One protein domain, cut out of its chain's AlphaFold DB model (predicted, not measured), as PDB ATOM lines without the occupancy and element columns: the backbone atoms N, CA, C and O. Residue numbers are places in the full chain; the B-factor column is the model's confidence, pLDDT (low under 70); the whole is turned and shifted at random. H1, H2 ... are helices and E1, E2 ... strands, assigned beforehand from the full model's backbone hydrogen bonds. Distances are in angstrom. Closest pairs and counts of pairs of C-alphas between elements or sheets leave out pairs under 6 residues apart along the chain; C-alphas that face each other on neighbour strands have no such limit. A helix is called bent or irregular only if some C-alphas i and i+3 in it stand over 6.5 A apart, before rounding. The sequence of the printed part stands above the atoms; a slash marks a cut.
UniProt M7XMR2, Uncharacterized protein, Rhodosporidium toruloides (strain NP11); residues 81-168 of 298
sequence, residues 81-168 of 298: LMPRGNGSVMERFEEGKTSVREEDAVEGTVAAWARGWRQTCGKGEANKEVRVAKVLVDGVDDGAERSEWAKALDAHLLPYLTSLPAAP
ATOM      1  N   LEU A  81     -15.091 -20.583   0.670       87.94
ATOM      2  CA  LEU A  81     -16.430 -20.050   0.884       87.94
ATOM      3  C   LEU A  81     -16.934 -20.272   2.321       87.94
ATOM      4  O   LEU A  81     -18.001 -19.761   2.672       87.94
ATOM      5  N   MET A  82     -16.194 -21.009   3.157       87.69
ATOM      6  CA  MET A  82     -16.573 -21.247   4.549       87.69
ATOM      7  C   MET A  82     -16.533 -19.957   5.383       87.69
ATOM      8  O   MET A  82     -15.683 -19.084   5.172       87.69
ATOM      9  N   PRO A  83     -17.429 -19.826   6.375       88.00
ATOM     10  CA  PRO A  83     -17.408 -18.696   7.294       88.00
ATOM     11  C   PRO A  83     -16.113 -18.670   8.120       88.00
ATOM     12  O   PRO A  83     -15.605 -19.704   8.552       88.00
ATOM     13  N   ARG A  84     -15.599 -17.465   8.388       88.44
ATOM     14  CA  ARG A  84     -14.495 -17.220   9.329       88.44
ATOM     15  C   ARG A  84     -15.083 -16.705  10.646       88.44
ATOM     16  O   ARG A  84     -15.662 -15.619  10.649       88.44
ATOM     17  N   GLY A  85     -14.974 -17.476  11.728       82.56
ATOM     18  CA  GLY A  85     -15.440 -17.091  13.066       82.56
ATOM     19  C   GLY A  85     -16.392 -18.101  13.723       82.56
ATOM     20  O   GLY A  85     -16.943 -18.975  13.060       82.56
ATOM     21  N   ASN A  86     -16.642 -17.931  15.027       82.81
ATOM     22  CA  ASN A  86     -17.506 -18.785  15.866       82.81
ATOM     23  C   ASN A  86     -17.030 -20.244  16.027       82.81
ATOM     24  O   ASN A  86     -17.835 -21.157  16.217       82.81
ATOM     25  N   GLY A  87     -15.722 -20.473  15.988       76.12
ATOM     26  CA  GLY A  87     -15.111 -21.794  16.037       76.12
ATOM     27  C   GLY A  87     -15.310 -22.598  14.754       76.12
ATOM     28  O   GLY A  87     -15.261 -23.833  14.833       76.12
ATOM     29  N   SER A  88     -15.554 -21.915  13.626       84.81
ATOM     30  CA  SER A  88     -15.745 -22.521  12.306       84.81
ATOM     31  C   SER A  88     -14.559 -23.392  11.905       84.81
ATOM     32  O   SER A  88     -13.450 -23.282  12.442       84.81
ATOM     33  N   VAL A  89     -14.773 -24.271  10.929       83.44
ATOM     34  CA  VAL A  89     -13.714 -25.131  10.390       83.44
ATOM     35  C   VAL A  89     -12.558 -24.285   9.859       83.44
ATOM     36  O   VAL A  89     -11.400 -24.617  10.107       83.44
ATOM     37  N   MET A  90     -12.865 -23.165   9.195       84.31
ATOM     38  CA  MET A  90     -11.855 -22.242   8.677       84.31
ATOM     39  C   MET A  90     -11.078 -21.540   9.794       84.31
ATOM     40  O   MET A  90      -9.857 -21.459   9.725       84.31
ATOM     41  N   GLU A  91     -11.748 -21.074  10.850       83.75
ATOM     42  CA  GLU A  91     -11.059 -20.452  11.988       83.75
ATOM     43  C   GLU A  91     -10.111 -21.451  12.662       83.75
ATOM     44  O   GLU A  91      -8.938 -21.156  12.863       83.75
ATOM     45  N   ARG A  92     -10.562 -22.689  12.896       77.62
ATOM     46  CA  ARG A  92      -9.715 -23.759  13.457       77.62
ATOM     47  C   ARG A  92      -8.554 -24.151  12.544       77.62
ATOM     48  O   ARG A  92      -7.518 -24.606  13.031       77.62
ATOM     49  N   PHE A  93      -8.735 -24.026  11.233       76.50
ATOM     50  CA  PHE A  93      -7.676 -24.227  10.253       76.50
ATOM     51  C   PHE A  93      -6.623 -23.122  10.346       76.50
ATOM     52  O   PHE A  93      -5.438 -23.431  10.452       76.50
ATOM     53  N   GLU A  94      -7.050 -21.858  10.352       78.88
ATOM     54  CA  GLU A  94      -6.180 -20.676  10.423       78.88
ATOM     55  C   GLU A  94      -5.454 -20.566  11.779       78.88
ATOM     56  O   GLU A  94      -4.285 -20.187  11.832       78.88
ATOM     57  N   GLU A  95      -6.103 -20.953  12.881       75.31
ATOM     58  CA  GLU A  95      -5.502 -21.028  14.222       75.31
ATOM     59  C   GLU A  95      -4.489 -22.178  14.368       75.31
ATOM     60  O   GLU A  95      -3.655 -22.195  15.284       75.31
ATOM     61  N   GLY A  96      -4.549 -23.165  13.474       65.94
ATOM     62  CA  GLY A  96      -3.645 -24.300  13.469       65.94
ATOM     63  C   GLY A  96      -2.203 -23.865  13.199       65.94
ATOM     64  O   GLY A  96      -1.880 -23.354  12.134       65.94
ATOM     65  N   LYS A  97      -1.276 -24.170  14.121       56.84
ATOM     66  CA  LYS A  97       0.165 -23.865  13.951       56.84
ATOM     67  C   LYS A  97       0.793 -24.446  12.673       56.84
ATOM     68  O   LYS A  97       1.846 -23.978  12.253       56.84
ATOM     69  N   THR A  98       0.206 -25.498  12.107       58.84
ATOM     70  CA  THR A  98       0.707 -26.204  10.919       58.84
ATOM     71  C   THR A  98      -0.460 -26.672  10.053       58.84
ATOM     72  O   THR A  98      -0.780 -27.858  10.045       58.84
ATOM     73  N   SER A  99      -1.109 -25.751   9.351       63.94
ATOM     74  CA  SER A  99      -2.155 -26.049   8.374       63.94
ATOM     75  C   SER A  99      -1.542 -26.384   7.008       63.94
ATOM     76  O   SER A  99      -0.733 -25.616   6.487       63.94
ATOM     77  N   VAL A 100      -1.923 -27.512   6.411       64.88
ATOM     78  CA  VAL A 100      -1.560 -27.879   5.028       64.88
ATOM     79  C   VAL A 100      -2.845 -27.944   4.217       64.88
ATOM     80  O   VAL A 100      -3.886 -28.274   4.775       64.88
ATOM     81  N   ARG A 101      -2.775 -27.595   2.933       66.50
ATOM     82  CA  ARG A 101      -3.868 -27.703   1.967       66.50
ATOM     83  C   ARG A 101      -3.282 -28.343   0.710       66.50
ATOM     84  O   ARG A 101      -2.321 -27.810   0.166       66.50
ATOM     85  N   GLU A 102      -3.818 -29.489   0.307       65.62
ATOM     86  CA  GLU A 102      -3.322 -30.277  -0.828       65.62
ATOM     87  C   GLU A 102      -4.441 -30.405  -1.867       65.62
ATOM     88  O   GLU A 102      -5.465 -31.016  -1.583       65.62
ATOM     89  N   GLU A 103      -4.268 -29.805  -3.044       62.91
ATOM     90  CA  GLU A 103      -5.296 -29.761  -4.103       62.91
ATOM     91  C   GLU A 103      -5.489 -31.111  -4.802       62.91
ATOM     92  O   GLU A 103      -6.618 -31.525  -5.065       62.91
ATOM     93  N   ASP A 104      -4.390 -31.833  -5.026       60.72
ATOM     94  CA  ASP A 104      -4.348 -33.051  -5.843       60.72
ATOM     95  C   ASP A 104      -4.289 -34.339  -5.003       60.72
ATOM     96  O   ASP A 104      -3.759 -35.374  -5.423       60.72
ATOM     97  N   ALA A 105      -4.805 -34.301  -3.773       63.53
ATOM     98  CA  ALA A 105      -4.763 -35.461  -2.895       63.53
ATOM     99  C   ALA A 105      -5.654 -36.606  -3.420       63.53
ATOM    100  O   ALA A 105      -6.864 -36.482  -3.595       63.53
ATOM    101  N   VAL A 106      -5.031 -37.768  -3.626       69.81
ATOM    102  CA  VAL A 106      -5.694 -39.022  -4.008       69.81
ATOM    103  C   VAL A 106      -5.879 -39.933  -2.791       69.81
ATOM    104  O   VAL A 106      -5.237 -39.742  -1.755       69.81
ATOM    105  N   GLU A 107      -6.694 -40.990  -2.913       71.44
ATOM    106  CA  GLU A 107      -6.898 -41.978  -1.831       71.44
ATOM    107  C   GLU A 107      -5.576 -42.520  -1.272       71.44
ATOM    108  O   GLU A 107      -5.413 -42.685  -0.061       71.44
ATOM    109  N   GLY A 108      -4.598 -42.745  -2.158       66.25
ATOM    110  CA  GLY A 108      -3.259 -43.196  -1.792       66.25
ATOM    111  C   GLY A 108      -2.529 -42.238  -0.846       66.25
ATOM    112  O   GLY A 108      -1.829 -42.702   0.058       66.25
ATOM    113  N   THR A 109      -2.730 -40.926  -0.997       69.12
ATOM    114  CA  THR A 109      -2.144 -39.890  -0.136       69.12
ATOM    115  C   THR A 109      -2.736 -39.966   1.266       69.12
ATOM    116  O   THR A 109      -1.993 -40.061   2.244       69.12
ATOM    117  N   VAL A 110      -4.066 -40.043   1.376       70.38
ATOM    118  CA  VAL A 110      -4.756 -40.170   2.672       70.38
ATOM    119  C   VAL A 110      -4.371 -41.478   3.370       70.38
ATOM    120  O   VAL A 110      -4.079 -41.499   4.567       70.38
ATOM    121  N   ALA A 111      -4.265 -42.575   2.616       75.31
ATOM    122  CA  ALA A 111      -3.810 -43.859   3.141       75.31
ATOM    123  C   ALA A 111      -2.342 -43.845   3.588       75.31
ATOM    124  O   ALA A 111      -1.984 -44.540   4.543       75.31
ATOM    125  N   ALA A 112      -1.474 -43.090   2.910       71.81
ATOM    126  CA  ALA A 112      -0.085 -42.905   3.324       71.81
ATOM    127  C   ALA A 112       0.002 -42.106   4.629       71.81
ATOM    128  O   ALA A 112       0.774 -42.475   5.512       71.81
ATOM    129  N   TRP A 113      -0.837 -41.084   4.791       72.62
ATOM    130  CA  TRP A 113      -0.923 -40.296   6.018       72.62
ATOM    131  C   TRP A 113      -1.434 -41.117   7.200       72.62
ATOM    132  O   TRP A 113      -0.790 -41.127   8.247       72.62
ATOM    133  N   ALA A 114      -2.519 -41.877   7.029       74.19
ATOM    134  CA  ALA A 114      -3.039 -42.771   8.066       74.19
ATOM    135  C   ALA A 114      -1.990 -43.813   8.505       74.19
ATOM    136  O   ALA A 114      -1.787 -44.047   9.700       74.19
ATOM    137  N   ARG A 115      -1.252 -44.393   7.545       75.25
ATOM    138  CA  ARG A 115      -0.129 -45.304   7.825       75.25
ATOM    139  C   ARG A 115       1.025 -44.603   8.536       75.25
ATOM    140  O   ARG A 115       1.554 -45.152   9.502       75.25
ATOM    141  N   GLY A 116       1.407 -43.415   8.073       71.81
ATOM    142  CA  GLY A 116       2.456 -42.597   8.676       71.81
ATOM    143  C   GLY A 116       2.130 -42.273  10.128       71.81
ATOM    144  O   GLY A 116       2.943 -42.548  11.005       71.81
ATOM    145  N   TRP A 117       0.904 -41.817  10.389       75.94
ATOM    146  CA  TRP A 117       0.389 -41.557  11.730       75.94
ATOM    147  C   TRP A 117       0.452 -42.804  12.619       75.94
ATOM    148  O   TRP A 117       1.017 -42.760  13.709       75.94
ATOM    149  N   ARG A 118      -0.015 -43.967  12.146       75.06
ATOM    150  CA  ARG A 118       0.100 -45.222  12.908       75.06
ATOM    151  C   ARG A 118       1.551 -45.592  13.220       75.06
ATOM    152  O   ARG A 118       1.836 -46.103  14.300       75.06
ATOM    153  N   GLN A 119       2.480 -45.386  12.290       71.19
ATOM    154  CA  GLN A 119       3.880 -45.769  12.485       71.19
ATOM    155  C   GLN A 119       4.618 -44.862  13.470       71.19
ATOM    156  O   GLN A 119       5.457 -45.360  14.229       71.19
ATOM    157  N   THR A 120       4.317 -43.565  13.451       67.62
ATOM    158  CA  THR A 120       4.960 -42.551  14.298       67.62
ATOM    159  C   THR A 120       4.285 -42.425  15.660       67.62
ATOM    160  O   THR A 120       4.971 -42.240  16.660       67.62
ATOM    161  N   CYS A 121       2.964 -42.594  15.709       66.31
ATOM    162  CA  CYS A 121       2.130 -42.274  16.871       66.31
ATOM    163  C   CYS A 121       1.410 -43.491  17.452       66.31
ATOM    164  O   CYS A 121       1.073 -43.515  18.633       66.31
ATOM    165  N   GLY A 122       1.217 -44.547  16.657       56.66
ATOM    166  CA  GLY A 122       0.598 -45.802  17.100       56.66
ATOM    167  C   GLY A 122       1.491 -46.670  17.997       56.66
ATOM    168  O   GLY A 122       1.038 -47.708  18.492       56.66
ATOM    169  N   LYS A 123       2.744 -46.261  18.245       55.25
ATOM    170  CA  LYS A 123       3.692 -46.927  19.151       55.25
ATOM    171  C   LYS A 123       3.706 -46.209  20.510       55.25
ATOM    172  O   LYS A 123       4.281 -45.136  20.625       55.25
ATOM    173  N   GLY A 124       3.086 -46.794  21.539       53.81
ATOM    174  CA  GLY A 124       3.090 -46.258  22.917       53.81
ATOM    175  C   GLY A 124       1.762 -46.448  23.658       53.81
ATOM    176  O   GLY A 124       0.847 -47.039  23.101       53.81
ATOM    177  N   GLU A 125       1.640 -45.968  24.896       54.69
ATOM    178  CA  GLU A 125       0.388 -45.995  25.691       54.69
ATOM    179  C   GLU A 125      -0.424 -44.689  25.599       54.69
ATOM    180  O   GLU A 125      -1.517 -44.594  26.148       54.69
ATOM    181  N   ALA A 126       0.082 -43.670  24.898       54.44
ATOM    182  CA  ALA A 126      -0.570 -42.366  24.827       54.44
ATOM    183  C   ALA A 126      -1.853 -42.401  23.973       54.44
ATOM    184  O   ALA A 126      -1.808 -42.853  22.832       54.44
ATOM    185  N   ASN A 127      -2.953 -41.897  24.555       54.94
ATOM    186  CA  ASN A 127      -4.254 -41.517  23.977       54.94
ATOM    187  C   ASN A 127      -4.414 -41.807  22.478       54.94
ATOM    188  O   ASN A 127      -4.163 -40.943  21.640       54.94
ATOM    189  N   LYS A 128      -4.836 -43.037  22.170       69.88
ATOM    190  CA  LYS A 128      -5.065 -43.521  20.809       69.88
ATOM    191  C   LYS A 128      -6.546 -43.487  20.519       69.88
ATOM    192  O   LYS A 128      -7.296 -44.284  21.076       69.88
ATOM    193  N   GLU A 129      -6.951 -42.622  19.611       75.81
ATOM    194  CA  GLU A 129      -8.313 -42.669  19.118       75.81
ATOM    195  C   GLU A 129      -8.315 -42.420  17.620       75.81
ATOM    196  O   GLU A 129      -7.782 -41.421  17.146       75.81
ATOM    197  N   VAL A 130      -8.882 -43.363  16.872       79.94
ATOM    198  CA  VAL A 130      -9.157 -43.187  15.449       79.94
ATOM    199  C   VAL A 130     -10.659 -42.995  15.327       79.94
ATOM    200  O   VAL A 130     -11.429 -43.887  15.678       79.94
ATOM    201  N   ARG A 131     -11.077 -41.826  14.849       83.19
ATOM    202  CA  ARG A 131     -12.473 -41.496  14.572       83.19
ATOM    203  C   ARG A 131     -12.650 -41.404  13.072       83.19
ATOM    204  O   ARG A 131     -11.922 -40.667  12.416       83.19
ATOM    205  N   VAL A 132     -13.626 -42.117  12.535       84.38
ATOM    206  CA  VAL A 132     -13.973 -42.036  11.116       84.38
ATOM    207  C   VAL A 132     -15.451 -41.706  11.009       84.38
ATOM    208  O   VAL A 132     -16.276 -42.348  11.653       84.38
ATOM    209  N   ALA A 133     -15.776 -40.684  10.228       83.75
ATOM    210  CA  ALA A 133     -17.139 -40.234  10.011       83.75
ATOM    211  C   ALA A 133     -17.388 -40.014   8.520       83.75
ATOM    212  O   ALA A 133     -16.535 -39.477   7.816       83.75
ATOM    213  N   LYS A 134     -18.573 -40.406   8.052       85.94
ATOM    214  CA  LYS A 134     -19.127 -39.935   6.782       85.94
ATOM    215  C   LYS A 134     -20.225 -38.925   7.108       85.94
ATOM    216  O   LYS A 134     -21.124 -39.244   7.880       85.94
ATOM    217  N   VAL A 135     -20.122 -37.731   6.544       85.25
ATOM    218  CA  VAL A 135     -21.034 -36.611   6.756       85.25
ATOM    219  C   VAL A 135     -21.777 -36.350   5.456       85.25
ATOM    220  O   VAL A 135     -21.178 -36.248   4.385       85.25
ATOM    221  N   LEU A 136     -23.096 -36.276   5.573       86.12
ATOM    222  CA  LEU A 136     -23.997 -35.844   4.517       86.12
ATOM    223  C   LEU A 136     -24.422 -34.417   4.863       86.12
ATOM    224  O   LEU A 136     -24.737 -34.137   6.022       86.12
ATOM    225  N   VAL A 137     -24.331 -33.513   3.891       84.44
ATOM    226  CA  VAL A 137     -24.753 -32.120   4.062       84.44
ATOM    227  C   VAL A 137     -26.206 -32.042   3.630       84.44
ATOM    228  O   VAL A 137     -26.493 -32.074   2.436       84.44
ATOM    229  N   ASP A 138     -27.102 -31.948   4.606       83.31
ATOM    230  CA  ASP A 138     -28.539 -31.863   4.367       83.31
ATOM    231  C   ASP A 138     -29.040 -30.420   4.561       83.31
ATOM    232  O   ASP A 138     -28.395 -29.590   5.207       83.31
ATOM    233  N   GLY A 139     -30.221 -30.110   4.016       79.06
ATOM    234  CA  GLY A 139     -30.881 -28.811   4.217       79.06
ATOM    235  C   GLY A 139     -30.417 -27.690   3.283       79.06
ATOM    236  O   GLY A 139     -30.636 -26.521   3.592       79.06
ATOM    237  N   VAL A 140     -29.792 -28.042   2.159       85.69
ATOM    238  CA  VAL A 140     -29.430 -27.126   1.070       85.69
ATOM    239  C   VAL A 140     -30.248 -27.507  -0.159       85.69
ATOM    240  O   VAL A 140     -30.287 -28.681  -0.519       85.69
ATOM    241  N   ASP A 141     -30.908 -26.536  -0.789       86.69
ATOM    242  CA  ASP A 141     -31.662 -26.782  -2.019       86.69
ATOM    243  C   ASP A 141     -30.710 -27.130  -3.179       86.69
ATOM    244  O   ASP A 141     -29.644 -26.531  -3.313       86.69
ATOM    245  N   ASP A 142     -31.115 -28.033  -4.080       78.31
ATOM    246  CA  ASP A 142     -30.284 -28.513  -5.206       78.31
ATOM    247  C   ASP A 142     -29.821 -27.400  -6.180       78.31
ATOM    248  O   ASP A 142     -28.929 -27.614  -7.000       78.31
ATOM    249  N   GLY A 143     -30.430 -26.210  -6.111       81.69
ATOM    250  CA  GLY A 143     -30.073 -25.023  -6.898       81.69
ATOM    251  C   GLY A 143     -29.515 -23.855  -6.079       81.69
ATOM    252  O   GLY A 143     -29.390 -22.754  -6.618       81.69
ATOM    253  N   ALA A 144     -29.237 -24.064  -4.791       84.19
ATOM    254  CA  ALA A 144     -28.697 -23.043  -3.903       84.19
ATOM    255  C   ALA A 144     -27.288 -22.603  -4.328       84.19
ATOM    256  O   ALA A 144     -26.538 -23.334  -4.983       84.19
ATOM    257  N   GLU A 145     -26.908 -21.390  -3.930       89.19
ATOM    258  CA  GLU A 145     -25.561 -20.891  -4.185       89.19
ATOM    259  C   GLU A 145     -24.529 -21.727  -3.408       89.19
ATOM    260  O   GLU A 145     -24.755 -22.130  -2.265       89.19
ATOM    261  N   ARG A 146     -23.345 -21.955  -3.989       87.56
ATOM    262  CA  ARG A 146     -22.292 -22.762  -3.350       87.56
ATOM    263  C   ARG A 146     -21.836 -22.198  -1.995       87.56
ATOM    264  O   ARG A 146     -21.420 -22.951  -1.119       87.56
ATOM    265  N   SER A 147     -21.971 -20.888  -1.789       88.81
ATOM    266  CA  SER A 147     -21.701 -20.231  -0.505       88.81
ATOM    267  C   SER A 147     -22.693 -20.628   0.600       88.81
ATOM    268  O   SER A 147     -22.319 -20.685   1.772       88.81
ATOM    269  N   GLU A 148     -23.942 -20.954   0.258       90.56
ATOM    270  CA  GLU A 148     -24.931 -21.494   1.198       90.56
ATOM    271  C   GLU A 148     -24.608 -22.947   1.550       90.56
ATOM    272  O   GLU A 148     -24.641 -23.315   2.726       90.56
ATOM    273  N   TRP A 149     -24.178 -23.735   0.560       89.12
ATOM    274  CA  TRP A 149     -23.682 -25.092   0.785       89.12
ATOM    275  C   TRP A 149     -22.470 -25.113   1.727       89.12
ATOM    276  O   TRP A 149     -22.448 -25.891   2.677       89.12
ATOM    277  N   ALA A 150     -21.500 -24.211   1.541       88.75
ATOM    278  CA  ALA A 150     -20.321 -24.112   2.406       88.75
ATOM    279  C   ALA A 150     -20.672 -23.739   3.861       88.75
ATOM    280  O   ALA A 150     -20.068 -24.260   4.801       88.75
ATOM    281  N   LYS A 151     -21.683 -22.881   4.072       90.62
ATOM    282  CA  LYS A 151     -22.204 -22.569   5.417       90.62
ATOM    283  C   LYS A 151     -22.888 -23.774   6.057       90.62
ATOM    284  O   LYS A 151     -22.683 -24.029   7.243       90.62
ATOM    285  N   ALA A 152     -23.689 -24.511   5.290       90.00
ATOM    286  CA  ALA A 152     -24.320 -25.733   5.774       90.00
ATOM    287  C   ALA A 152     -23.268 -26.795   6.113       90.00
ATOM    288  O   ALA A 152     -23.355 -27.423   7.167       90.00
ATOM    289  N   LEU A 153     -22.241 -26.947   5.275       88.88
ATOM    290  CA  LEU A 153     -21.115 -27.836   5.526       88.88
ATOM    291  C   LEU A 153     -20.415 -27.497   6.850       88.88
ATOM    292  O   LEU A 153     -20.234 -28.385   7.680       88.88
ATOM    293  N   ASP A 154     -20.065 -26.228   7.078       89.00
ATOM    294  CA  ASP A 154     -19.427 -25.787   8.325       89.00
ATOM    295  C   ASP A 154     -20.267 -26.154   9.562       89.00
ATOM    296  O   ASP A 154     -19.763 -26.763  10.510       89.00
ATOM    297  N   ALA A 155     -21.580 -25.904   9.504       90.00
ATOM    298  CA  ALA A 155     -22.508 -26.252  10.578       90.00
ATOM    299  C   ALA A 155     -22.581 -27.769  10.849       90.00
ATOM    300  O   ALA A 155     -22.672 -28.178  12.008       90.00
ATOM    301  N   HIS A 156     -22.504 -28.607   9.810       89.38
ATOM    302  CA  HIS A 156     -22.511 -30.069   9.947       89.38
ATOM    303  C   HIS A 156     -21.172 -30.634  10.439       89.38
ATOM    304  O   HIS A 156     -21.146 -31.681  11.087       89.38
ATOM    305  N   LEU A 157     -20.053 -29.955  10.167       86.69
ATOM    306  CA  LEU A 157     -18.726 -30.365  10.629       86.69
ATOM    307  C   LEU A 157     -18.459 -29.968  12.086       86.69
ATOM    308  O   LEU A 157     -17.744 -30.678  12.802       86.69
ATOM    309  N   LEU A 158     -19.055 -28.871  12.557       87.25
ATOM    310  CA  LEU A 158     -18.805 -28.313  13.885       87.25
ATOM    311  C   LEU A 158     -19.007 -29.311  15.051       87.25
ATOM    312  O   LEU A 158     -18.153 -29.344  15.944       87.25
ATOM    313  N   PRO A 159     -20.040 -30.179  15.079       87.25
ATOM    314  CA  PRO A 159     -20.199 -31.195  16.125       87.25
ATOM    315  C   PRO A 159     -19.022 -32.178  16.201       87.25
ATOM    316  O   PRO A 159     -18.578 -32.548  17.288       87.25
ATOM    317  N   TYR A 160     -18.459 -32.567  15.056       84.38
ATOM    318  CA  TYR A 160     -17.327 -33.493  15.010       84.38
ATOM    319  C   TYR A 160     -16.058 -32.848  15.560       84.38
ATOM    320  O   TYR A 160     -15.329 -33.494  16.313       84.38
ATOM    321  N   LEU A 161     -15.840 -31.569  15.254       81.00
ATOM    322  CA  LEU A 161     -14.691 -30.805  15.735       81.00
ATOM    323  C   LEU A 161     -14.823 -30.408  17.211       81.00
ATOM    324  O   LEU A 161     -13.833 -30.361  17.937       81.00
ATOM    325  N   THR A 162     -16.033 -30.114  17.684       83.00
ATOM    326  CA  THR A 162     -16.298 -29.816  19.104       83.00
ATOM    327  C   THR A 162     -16.260 -31.063  19.981       83.00
ATOM    328  O   THR A 162     -15.951 -30.954  21.163       83.00
ATOM    329  N   SER A 163     -16.496 -32.251  19.412       82.19
ATOM    330  CA  SER A 163     -16.337 -33.529  20.118       82.19
ATOM    331  C   SER A 163     -14.881 -33.923  20.382       82.19
ATOM    332  O   SER A 163     -14.633 -34.902  21.096       82.19
ATOM    333  N   LEU A 164     -13.917 -33.230  19.765       75.12
ATOM    334  CA  LEU A 164     -12.504 -33.518  19.967       75.12
ATOM    335  C   LEU A 164     -12.101 -33.188  21.413       75.12
ATOM    336  O   LEU A 164     -12.613 -32.225  21.991       75.12
ATOM    337  N   PRO A 165     -11.194 -33.973  22.017       70.12
ATOM    338  CA  PRO A 165     -10.750 -33.709  23.377       70.12
ATOM    339  C   PRO A 165     -10.129 -32.307  23.481       70.12
ATOM    340  O   PRO A 165      -9.379 -31.890  22.598       70.12
ATOM    341  N   ALA A 166     -10.434 -31.579  24.558       64.62
ATOM    342  CA  ALA A 166      -9.925 -30.222  24.755       64.62
ATOM    343  C   ALA A 166      -8.387 -30.193  24.862       64.62
ATOM    344  O   ALA A 166      -7.755 -31.172  25.259       64.62
ATOM    345  N   ALA A 167      -7.761 -29.055  24.550       56.03
ATOM    346  CA  ALA A 167      -6.322 -28.881  24.761       56.03
ATOM    347  C   ALA A 167      -5.928 -29.272  26.208       56.03
ATOM    348  O   ALA A 167      -6.669 -28.952  27.142       56.03
ATOM    349  N   PRO A 168      -4.789 -29.958  26.430       59.34
ATOM    350  CA  PRO A 168      -3.638 -30.135  25.535       59.34
ATOM    351  C   PRO A 168      -3.661 -31.424  24.686       59.34
ATOM    352  O   PRO A 168      -2.608 -31.880  24.241       59.34
TER     353      PRO A 168
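Overview. This is residues 81 to 168 of the 298 residues of an uncharacterized protein of Rhodosporidium toruloides (strain NP11) (UniProt M7XMR2). What is the main picture? It is an open, loose frame in which short H1 packs nearly crosswise on the longer H3, while H2 lies well away from both, and the lone strand E1 runs back from H2's side to H3. Parts of H2, residues 107 to 113 and 119 to 121, stick out freely. What is it made of, and how large is it? The printed part has 88 residues with three named helices and one named strand, in the order H1, H2, E1, H3, and is mostly helix; it is loose, with a radius of gyration of the C-alphas of 15.7 A, and elongated, spanning 48 by 30 by 22 A.

Along the chain. Where do the first two helices lie? H1 is residues 89 to 94, from C-alpha 89 at (-13.714, -25.131, 10.390). H2, residues 107 to 121, is 20.8 A long. What follows? E1 is residues 129 to 135, 18.7 A long. H3, residues 146 to 162, is 24.3 A long and ends with C-alpha 162 at (-16.298, -29.816, 19.104).

Arrangement. Which helices touch? H1 touches H3, about perpendicular at 81 degrees, the closest C-alphas being those of Val 89 and Asp 154, 6.1 A apart; H3 does so with residues 154 to 161 alone. What of H2 and E1? H2 is apart from H1, E1 and H3. E1 pairs with no named strand; its closest C-alpha pair with H3 is Val 135 and His 156, 7.4 A apart. How do the helix backbones run? Every O i to N i+4 pair is within hydrogen-bond range in H1 and H2, and 11 of 13 in H3. H3 has a kink of 29 degrees near residue 156 and is irregular, but only just: C-alphas 156 and 159 are 6.7 A apart.

Size, cuts and confidence. How far does it reach? The two C-alphas farthest apart, those of Gly 124 and Gly 143, are 49.4 A apart. Is it continuous? The printed part has no cut; the link from H1 to H2 is long, 12 residues. Where is confidence low? The pLDDT is under 70 at residues 96 to 106, 108 to 109, 120 to 128 and 166 to 168.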